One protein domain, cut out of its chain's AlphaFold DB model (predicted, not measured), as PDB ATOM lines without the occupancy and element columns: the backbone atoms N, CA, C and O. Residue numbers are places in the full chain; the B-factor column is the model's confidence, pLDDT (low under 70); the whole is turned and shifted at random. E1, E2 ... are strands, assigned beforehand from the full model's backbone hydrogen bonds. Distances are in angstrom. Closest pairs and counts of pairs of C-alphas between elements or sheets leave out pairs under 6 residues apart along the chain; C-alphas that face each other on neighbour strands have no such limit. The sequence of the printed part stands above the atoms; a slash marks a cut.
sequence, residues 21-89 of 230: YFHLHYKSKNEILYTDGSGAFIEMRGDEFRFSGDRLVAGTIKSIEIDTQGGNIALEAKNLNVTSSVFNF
ATOM      1  N   TYR A  21      33.820 -17.089 -31.008       50.78
ATOM      2  CA  TYR A  21      33.240 -17.778 -32.184       50.78
ATOM      3  C   TYR A  21      33.455 -17.157 -33.575       50.78
ATOM      4  O   TYR A  21      32.890 -17.680 -34.533       50.78
ATOM      5  N   PHE A  22      34.274 -16.113 -33.765       56.22
ATOM      6  CA  PHE A  22      34.505 -15.613 -35.132       56.22
ATOM      7  C   PHE A  22      35.376 -16.563 -35.969       56.22
ATOM      8  O   PHE A  22      36.586 -16.686 -35.777       56.22
ATOM      9  N   HIS A  23      34.759 -17.210 -36.954       66.00
ATOM     10  CA  HIS A  23      35.403 -18.067 -37.937       66.00
ATOM     11  C   HIS A  23      35.773 -17.278 -39.194       66.00
ATOM     12  O   HIS A  23      34.922 -16.630 -39.802       66.00
ATOM     13  N   LEU A  24      37.040 -17.365 -39.607       71.75
ATOM     14  CA  LEU A  24      37.534 -16.767 -40.845       71.75
ATOM     15  C   LEU A  24      37.226 -17.664 -42.052       71.75
ATOM     16  O   LEU A  24      37.660 -18.813 -42.137       71.75
ATOM     17  N   HIS A  25      36.531 -17.097 -43.029       78.50
ATOM     18  CA  HIS A  25      36.208 -17.693 -44.314       78.50
ATOM     19  C   HIS A  25      36.926 -16.943 -45.438       78.50
ATOM     20  O   HIS A  25      36.646 -15.780 -45.739       78.50
ATOM     21  N   TYR A  26      37.830 -17.645 -46.116       79.75
ATOM     22  CA  TYR A  26      38.486 -17.153 -47.324       79.75
ATOM     23  C   TYR A  26      37.556 -17.348 -48.524       79.75
ATOM     24  O   TYR A  26      37.519 -18.428 -49.113       79.75
ATOM     25  N   LYS A  27      36.793 -16.315 -48.894       83.31
ATOM     26  CA  LYS A  27      35.930 -16.382 -50.082       83.31
ATOM     27  C   LYS A  27      36.755 -16.319 -51.365       83.31
ATOM     28  O   LYS A  27      36.505 -17.069 -52.305       83.31
ATOM     29  N   SER A  28      37.755 -15.437 -51.409       87.31
ATOM     30  CA  SER A  28      38.684 -15.327 -52.536       87.31
ATOM     31  C   SER A  28      39.987 -14.626 -52.138       87.31
ATOM     32  O   SER A  28      40.154 -14.169 -51.011       87.31
ATOM     33  N   LYS A  29      40.910 -14.461 -53.097       88.25
ATOM     34  CA  LYS A  29      42.106 -13.616 -52.924       88.25
ATOM     35  C   LYS A  29      41.795 -12.127 -52.698       88.25
ATOM     36  O   LYS A  29      42.709 -11.364 -52.429       88.25
ATOM     37  N   ASN A  30      40.541 -11.719 -52.855       91.12
ATOM     38  CA  ASN A  30      40.089 -10.334 -52.797       91.12
ATOM     39  C   ASN A  30      38.938 -10.146 -51.794       91.12
ATOM     40  O   ASN A  30      38.351  -9.070 -51.740       91.12
ATOM     41  N   GLU A  31      38.563 -11.184 -51.042       91.19
ATOM     42  CA  GLU A  31      37.396 -11.151 -50.161       91.19
ATOM     43  C   GLU A  31      37.559 -12.142 -49.009       91.19
ATOM     44  O   GLU A  31      37.782 -13.338 -49.232       91.19
ATOM     45  N   ILE A  32      37.418 -11.637 -47.785       85.38
ATOM     46  CA  ILE A  32      37.392 -12.425 -46.554       85.38
ATOM     47  C   ILE A  32      36.144 -12.104 -45.749       85.38
ATOM     48  O   ILE A  32      35.647 -10.983 -45.795       85.38
ATOM     49  N   LEU A  33      35.664 -13.095 -45.008       83.94
ATOM     50  CA  LEU A  33      34.485 -12.981 -44.167       83.94
ATOM     51  C   LEU A  33      34.779 -13.607 -42.800       83.94
ATOM     52  O   LEU A  33      35.135 -14.777 -42.745       83.94
ATOM     53  N   TYR A  34      34.604 -12.866 -41.716       78.31
ATOM     54  CA  TYR A  34      34.550 -13.405 -40.359       78.31
ATOM     55  C   TYR A  34      33.081 -13.567 -39.967       78.31
ATOM     56  O   TYR A  34      32.314 -12.638 -40.186       78.31
ATOM     57  N   THR A  35      32.665 -14.705 -39.409       75.38
ATOM     58  CA  THR A  35      31.282 -14.903 -38.914       75.38
ATOM     59  C   THR A  35      31.284 -15.556 -37.542       75.38
ATOM     60  O   THR A  35      32.142 -16.396 -37.297       75.38
ATOM     61  N   ASP A  36      30.337 -15.217 -36.670       67.25
ATOM     62  CA  ASP A  36      30.208 -15.806 -35.323       67.25
ATOM     63  C   ASP A  36      29.150 -16.930 -35.231       67.25
ATOM     64  O   ASP A  36      28.899 -17.488 -34.165       67.25
ATOM     65  N   GLY A  37      28.487 -17.245 -36.350       69.94
ATOM     66  CA  GLY A  37      27.382 -18.204 -36.423       69.94
ATOM     67  C   GLY A  37      26.020 -17.683 -35.936       69.94
ATOM     68  O   GLY A  37      25.018 -18.370 -36.136       69.94
ATOM     69  N   SER A  38      25.946 -16.479 -35.358       67.75
ATOM     70  CA  SER A  38      24.695 -15.825 -34.933       67.75
ATOM     71  C   SER A  38      23.977 -15.089 -36.073       67.75
ATOM     72  O   SER A  38      22.817 -14.690 -35.931       67.75
ATOM     73  N   GLY A  39      24.665 -14.939 -37.209       70.38
ATOM     74  CA  GLY A  39      24.255 -14.111 -38.340       70.38
ATOM     75  C   GLY A  39      25.025 -12.792 -38.435       70.38
ATOM     76  O   GLY A  39      24.841 -12.086 -39.423       70.38
ATOM     77  N   ALA A  40      25.887 -12.484 -37.461       69.75
ATOM     78  CA  ALA A  40      26.824 -11.371 -37.533       69.75
ATOM     79  C   ALA A  40      28.019 -11.718 -38.434       69.75
ATOM     80  O   ALA A  40      28.481 -12.870 -38.477       69.75
ATOM     81  N   PHE A  41      28.550 -10.724 -39.144       77.44
ATOM     82  CA  PHE A  41      29.747 -10.906 -39.951       77.44
ATOM     83  C   PHE A  41      30.622  -9.661 -40.064       77.44
ATOM     84  O   PHE A  41      30.167  -8.540 -39.897       77.44
ATOM     85  N   ILE A  42      31.891  -9.869 -40.410       77.69
ATOM     86  CA  ILE A  42      32.797  -8.828 -40.898       77.69
ATOM     87  C   ILE A  42      33.291  -9.258 -42.269       77.69
ATOM     88  O   ILE A  42      34.010 -10.249 -42.388       77.69
ATOM     89  N   GLU A  43      32.933  -8.527 -43.308       86.00
ATOM     90  CA  GLU A  43      33.413  -8.753 -44.658       86.00
ATOM     91  C   GLU A  43      34.457  -7.705 -45.025       86.00
ATOM     92  O   GLU A  43      34.230  -6.509 -44.900       86.00
ATOM     93  N   MET A  44      35.613  -8.138 -45.520       84.94
ATOM     94  CA  MET A  44      36.604  -7.224 -46.083       84.94
ATOM     95  C   MET A  44      36.845  -7.582 -47.537       84.94
ATOM     96  O   MET A  44      37.107  -8.742 -47.868       84.94
ATOM     97  N   ARG A  45      36.798  -6.577 -48.411       89.12
ATOM     98  CA  ARG A  45      37.083  -6.719 -49.842       89.12
ATOM     99  C   ARG A  45      38.310  -5.905 -50.202       89.12
ATOM    100  O   ARG A  45      38.568  -4.851 -49.618       89.12
ATOM    101  N   GLY A  46      39.091  -6.385 -51.159       89.81
ATOM    102  CA  GLY A  46      40.332  -5.727 -51.524       89.81
ATOM    103  C   GLY A  46      41.132  -6.401 -52.626       89.81
ATOM    104  O   GLY A  46      40.593  -7.155 -53.430       89.81
ATOM    105  N   ASP A  47      42.429  -6.111 -52.652       88.31
ATOM    106  CA  ASP A  47      43.365  -6.564 -53.674       88.31
ATOM    107  C   ASP A  47      44.419  -7.502 -53.080       88.31
ATOM    108  O   ASP A  47      45.198  -7.108 -52.208       88.31
ATOM    109  N   GLU A  48      44.486  -8.725 -53.615       91.12
ATOM    110  CA  GLU A  48      45.550  -9.708 -53.368       91.12
ATOM    111  C   GLU A  48      45.867  -9.974 -51.888       91.12
ATOM    112  O   GLU A  48      47.028  -9.962 -51.465       91.12
ATOM    113  N   PHE A  49      44.841 -10.267 -51.097       87.19
ATOM    114  CA  PHE A  49      45.011 -10.728 -49.731       87.19
ATOM    115  C   PHE A  49      45.861 -12.004 -49.677       87.19
ATOM    116  O   PHE A  49      45.573 -13.008 -50.335       87.19
ATOM    117  N   ARG A  50      46.925 -11.964 -48.871       83.56
ATOM    118  CA  ARG A  50      47.762 -13.125 -48.542       83.56
ATOM    119  C   ARG A  50      47.833 -13.273 -47.036       83.56
ATOM    120  O   ARG A  50      48.014 -12.285 -46.330       83.56
ATOM    121  N   PHE A  51      47.768 -14.515 -46.573       73.94
ATOM    122  CA  PHE A  51      47.702 -14.851 -45.156       73.94
ATOM    123  C   PHE A  51      48.851 -15.762 -44.731       73.94
ATOM    124  O   PHE A  51      49.412 -16.506 -45.536       73.94
ATOM    125  N   SER A  52      49.192 -15.687 -43.449       69.06
ATOM    126  CA  SER A  52      50.085 -16.618 -42.761       69.06
ATOM    127  C   SER A  52      49.388 -17.076 -41.483       69.06
ATOM    128  O   SER A  52      49.413 -16.353 -40.486       69.06
ATOM    129  N   GLY A  53      48.759 -18.253 -41.515       69.50
ATOM    130  CA  GLY A  53      47.744 -18.618 -40.520       69.50
ATOM    131  C   GLY A  53      46.526 -17.708 -40.673       69.50
ATOM    132  O   GLY A  53      46.156 -17.393 -41.800       69.50
ATOM    133  N   ASP A  54      45.985 -17.208 -39.565       61.09
ATOM    134  CA  ASP A  54      44.825 -16.297 -39.568       61.09
ATOM    135  C   ASP A  54      45.210 -14.816 -39.715       61.09
ATOM    136  O   ASP A  54      44.365 -13.923 -39.679       61.09
ATOM    137  N   ARG A  55      46.506 -14.527 -39.895       63.06
ATOM    138  CA  ARG A  55      47.013 -13.159 -40.034       63.06
ATOM    139  C   ARG A  55      47.123 -12.755 -41.497       63.06
ATOM    140  O   ARG A  55      47.869 -13.382 -42.254       63.06
ATOM    141  N   LEU A  56      46.479 -11.649 -41.866       68.56
ATOM    142  CA  LEU A  56      46.689 -10.975 -43.148       68.56
ATOM    143  C   LEU A  56      48.117 -10.400 -43.196       68.56
ATOM    144  O   LEU A  56      48.488  -9.553 -42.388       68.56
ATOM    145  N   VAL A  57      48.943 -10.875 -44.127       77.62
ATOM    146  CA  VAL A  57      50.357 -10.474 -44.268       77.62
ATOM    147  C   VAL A  57      50.641  -9.664 -45.530       77.62
ATOM    148  O   VAL A  57      51.630  -8.936 -45.560       77.62
ATOM    149  N   ALA A  58      49.791  -9.747 -46.554       81.69
ATOM    150  CA  ALA A  58      49.872  -8.901 -47.745       81.69
ATOM    151  C   ALA A  58      48.472  -8.578 -48.282       81.69
ATOM    152  O   ALA A  58      47.521  -9.298 -47.990       81.69
ATOM    153  N   GLY A  59      48.383  -7.539 -49.105       83.75
ATOM    154  CA  GLY A  59      47.160  -7.114 -49.780       83.75
ATOM    155  C   GLY A  59      46.707  -5.726 -49.340       83.75
ATOM    156  O   GLY A  59      47.278  -5.133 -48.420       83.75
ATOM    157  N   THR A  60      45.705  -5.200 -50.034       78.25
ATOM    158  CA  THR A  60      45.142  -3.870 -49.773       78.25
ATOM    159  C   THR A  60      43.648  -3.980 -49.566       78.25
ATOM    160  O   THR A  60      42.948  -4.460 -50.447       78.25
ATOM    161  N   ILE A  61      43.153  -3.531 -48.424       79.81
ATOM    162  CA  ILE A  61      41.731  -3.480 -48.113       79.81
ATOM    163  C   ILE A  61      41.132  -2.255 -48.806       79.81
ATOM    164  O   ILE A  61      41.678  -1.149 -48.725       79.81
ATOM    165  N   LYS A  62      40.025  -2.488 -49.513       77.88
ATOM    166  CA  LYS A  62      39.254  -1.512 -50.295       77.88
ATOM    167  C   LYS A  62      37.864  -1.269 -49.721       77.88
ATOM    168  O   LYS A  62      37.315  -0.186 -49.919       77.88
ATOM    169  N   SER A  63      37.311  -2.237 -49.001       73.81
ATOM    170  CA  SER A  63      36.127  -2.028 -48.179       73.81
ATOM    171  C   SER A  63      36.102  -2.953 -46.972       73.81
ATOM    172  O   SER A  63      36.706  -4.029 -46.997       73.81
ATOM    173  N   ILE A  64      35.391  -2.519 -45.937       77.94
ATOM    174  CA  ILE A  64      35.054  -3.293 -44.746       77.94
ATOM    175  C   ILE A  64      33.560  -3.102 -44.505       77.94
ATOM    176  O   ILE A  64      33.071  -1.978 -44.555       77.94
ATOM    177  N   GLU A  65      32.857  -4.193 -44.259       77.31
ATOM    178  CA  GLU A  65      31.454  -4.226 -43.876       77.31
ATOM    179  C   GLU A  65      31.336  -5.039 -42.590       77.31
ATOM    180  O   GLU A  65      31.932  -6.111 -42.490       77.31
ATOM    181  N   ILE A  66      30.614  -4.531 -41.600       73.31
ATOM    182  CA  ILE A  66      30.349  -5.224 -40.342       73.31
ATOM    183  C   ILE A  66      28.842  -5.289 -40.169       73.31
ATOM    184  O   ILE A  66      28.194  -4.257 -40.056       73.31
ATOM    185  N   ASP A  67      28.294  -6.495 -40.131       71.38
ATOM    186  CA  ASP A  67      26.900  -6.780 -39.819       71.38
ATOM    187  C   ASP A  67      26.815  -7.365 -38.416       71.38
ATOM    188  O   ASP A  67      27.543  -8.290 -38.050       71.38
ATOM    189  N   THR A  68      25.921  -6.800 -37.623       60.66
ATOM    190  CA  THR A  68      25.757  -7.136 -36.215       60.66
ATOM    191  C   THR A  68      24.796  -8.286 -35.984       60.66
ATOM    192  O   THR A  68      24.939  -8.957 -34.968       60.66
ATOM    193  N   GLN A  69      23.850  -8.508 -36.909       67.25
ATOM    194  CA  GLN A  69      22.951  -9.656 -37.007       67.25
ATOM    195  C   GLN A  69      21.944  -9.451 -38.160       67.25
ATOM    196  O   GLN A  69      20.999  -8.672 -38.031       67.25
ATOM    197  N   GLY A  70      22.048 -10.233 -39.240       62.09
ATOM    198  CA  GLY A  70      20.941 -10.441 -40.187       62.09
ATOM    199  C   GLY A  70      20.512  -9.231 -41.030       62.09
ATOM    200  O   GLY A  70      19.330  -9.133 -41.368       62.09
ATOM    201  N   GLY A  71      21.442  -8.348 -41.398       62.00
ATOM    202  CA  GLY A  71      21.208  -7.167 -42.239       62.00
ATOM    203  C   GLY A  71      21.413  -5.837 -41.510       62.00
ATOM    204  O   GLY A  71      21.247  -4.780 -42.118       62.00
ATOM    205  N   ASN A  72      21.759  -5.882 -40.223       58.47
ATOM    206  CA  ASN A  72      22.017  -4.703 -39.404       58.47
ATOM    207  C   ASN A  72      23.492  -4.319 -39.528       58.47
ATOM    208  O   ASN A  72      24.319  -4.691 -38.690       58.47
ATOM    209  N   ILE A  73      23.820  -3.611 -40.606       61.56
ATOM    210  CA  ILE A  73      25.182  -3.157 -40.892       61.56
ATOM    211  C   ILE A  73      25.594  -2.097 -39.871       61.56
ATOM    212  O   ILE A  73      25.096  -0.987 -39.967       61.56
ATOM    213  N   ALA A  74      26.502  -2.425 -38.947       52.56
ATOM    214  CA  ALA A  74      27.128  -1.491 -38.000       52.56
ATOM    215  C   ALA A  74      28.218  -0.623 -38.629       52.56
ATOM    216  O   ALA A  74      28.536   0.437 -38.114       52.56
ATOM    217  N   LEU A  75      28.858  -1.083 -39.703       58.06
ATOM    218  CA  LEU A  75      29.902  -0.296 -40.347       58.06
ATOM    219  C   LEU A  75      29.997  -0.649 -41.814       58.06
ATOM    220  O   LEU A  75      30.095  -1.823 -42.165       58.06
ATOM    221  N   GLU A  76      30.048   0.369 -42.666       62.69
ATOM    222  CA  GLU A  76      30.383   0.192 -44.070       62.69
ATOM    223  C   GLU A  76      31.413   1.239 -44.506       62.69
ATOM    224  O   GLU A  76      31.103   2.389 -44.807       62.69
ATOM    225  N   ALA A  77      32.672   0.821 -44.591       61.47
ATOM    226  CA  ALA A  77      33.757   1.645 -45.098       61.47
ATOM    227  C   ALA A  77      34.097   1.224 -46.532       61.47
ATOM    228  O   ALA A  77      34.403   0.060 -46.794       61.47
ATOM    229  N   LYS A  78      34.071   2.167 -47.481       68.31
ATOM    230  CA  LYS A  78      34.323   1.922 -48.914       68.31
ATOM    231  C   LYS A  78      35.438   2.815 -49.443       68.31
ATOM    232  O   LYS A  78      35.749   3.852 -48.874       68.31
ATOM    233  N   ASN A  79      36.003   2.433 -50.590       54.66
ATOM    234  CA  ASN A  79      37.103   3.144 -51.258       54.66
ATOM    235  C   ASN A  79      38.370   3.281 -50.402       54.66
ATOM    236  O   ASN A  79      39.182   4.180 -50.619       54.66
ATOM    237  N   LEU A  80      38.559   2.352 -49.469       63.47
ATOM    238  CA  LEU A  80      39.750   2.287 -48.642       63.47
ATOM    239  C   LEU A  80      40.989   2.020 -49.505       63.47
ATOM    240  O   LEU A  80      40.925   1.483 -50.614       63.47
ATOM    241  N   ASN A  81      42.155   2.382 -48.983       63.94
ATOM    242  CA  ASN A  81      43.438   1.999 -49.564       63.94
ATOM    243  C   ASN A  81      44.419   1.584 -48.464       63.94
ATOM    244  O   ASN A  81      45.517   2.129 -48.342       63.94
ATOM    245  N   VAL A  82      43.983   0.644 -47.625       63.78
ATOM    246  CA  VAL A  82      44.686   0.250 -46.400       63.78
ATOM    247  C   VAL A  82      45.493  -1.017 -46.660       63.78
ATOM    248  O   VAL A  82      44.931  -2.077 -46.915       63.78
ATOM    249  N   THR A  83      46.821  -0.943 -46.610       65.94
ATOM    250  CA  THR A  83      47.666  -2.132 -46.785       65.94
ATOM    251  C   THR A  83      47.666  -3.000 -45.528       65.94
ATOM    252  O   THR A  83      47.638  -2.490 -44.410       65.94
ATOM    253  N   SER A  84      47.800  -4.318 -45.686       60.81
ATOM    254  CA  SER A  84      47.871  -5.270 -44.564       60.81
ATOM    255  C   SER A  84      48.959  -4.944 -43.531       60.81
ATOM    256  O   SER A  84      48.844  -5.304 -42.369       60.81
ATOM    257  N   SER A  85      50.026  -4.253 -43.944       52.69
ATOM    258  CA  SER A  85      51.143  -3.837 -43.087       52.69
ATOM    259  C   SER A  85      50.785  -2.773 -42.046       52.69
ATOM    260  O   SER A  85      51.568  -2.545 -41.127       52.69
ATOM    261  N   VAL A  86      49.645  -2.103 -42.207       43.88
ATOM    262  CA  VAL A  86      49.152  -1.063 -41.294       43.88
ATOM    263  C   VAL A  86      47.774  -1.395 -40.720       43.88
ATOM    264  O   VAL A  86      47.232  -0.608 -39.950       43.88
ATOM    265  N   PHE A  87      47.216  -2.550 -41.083       48.91
ATOM    266  CA  PHE A  87      45.908  -3.001 -40.637       48.91
ATOM    267  C   PHE A  87      46.039  -3.811 -39.342       48.91
ATOM    268  O   PHE A  87      46.551  -4.927 -39.359       48.91
ATOM    269  N   ASN A  88      45.567  -3.246 -38.231       45.75
ATOM    270  CA  ASN A  88      45.387  -3.951 -36.963       45.75
ATOM    271  C   ASN A  88      43.913  -3.856 -36.576       45.75
ATOM    272  O   ASN A  88      43.420  -2.759 -36.326       45.75
ATOM    273  N   PHE A  89      43.236  -4.998 -36.529       48.41
ATOM    274  CA  PHE A  89      41.863  -5.115 -36.051       48.41
ATOM    275  C   PHE A  89      41.908  -5.717 -34.646       48.41
ATOM    276  O   PHE A  89      42.411  -6.830 -34.477       48.41
TER     277      PHE A  89
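This is residues 21 to 89 of the 230 residues of an uncharacterized protein of Rhizobium sp. G21 (UniProt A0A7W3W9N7). One twisted sheet of five strands, a meander with each strand the antiparallel neighbour of the one before, folds over at one end where its three longer strands E3, E4 and E5 bend sharply. The 69 printed residues hold E1 to E5 in chain order, which is also the sheet order, and no named helix: all strand. The whole is compact, radius of gyration of the C-alphas 11.6 A, spanning 29 by 26 by 20 A.

Edge strand E1, residues 23 to 28, forms a hairpin with E2, residues 31 to 35; N 25 and O 33 are 2.7 A apart. E2 and E3, residues 41 to 52, are a hairpin, N 34 to O 42 2.8 A. E3 and E4, residues 55 to 67, are a hairpin, N 43 to O 65 2.7 A. E4 and edge strand E5, residues 73 to 83, are a hairpin, N 61 to O 82 2.7 A. E1 and E5 are apart.

E1 begins at C-alpha 23 (35.403, -18.067, -37.937). E3, 21.3 A long, bends by 114 degrees at residue 47; E4, 21.1 A, by 131 degrees at 58; E5, 23.3 A, by 82 degrees at 79, ending at C-alpha 83 (47.666, -2.132, -46.785).

The farthest C-alphas, Gly 70 and Ser 85, are 31.1 A apart. The printed part has no cut, and its four links are tight. Confidence is low, with pLDDT under 70, in 34 residues, among them 68 to 89.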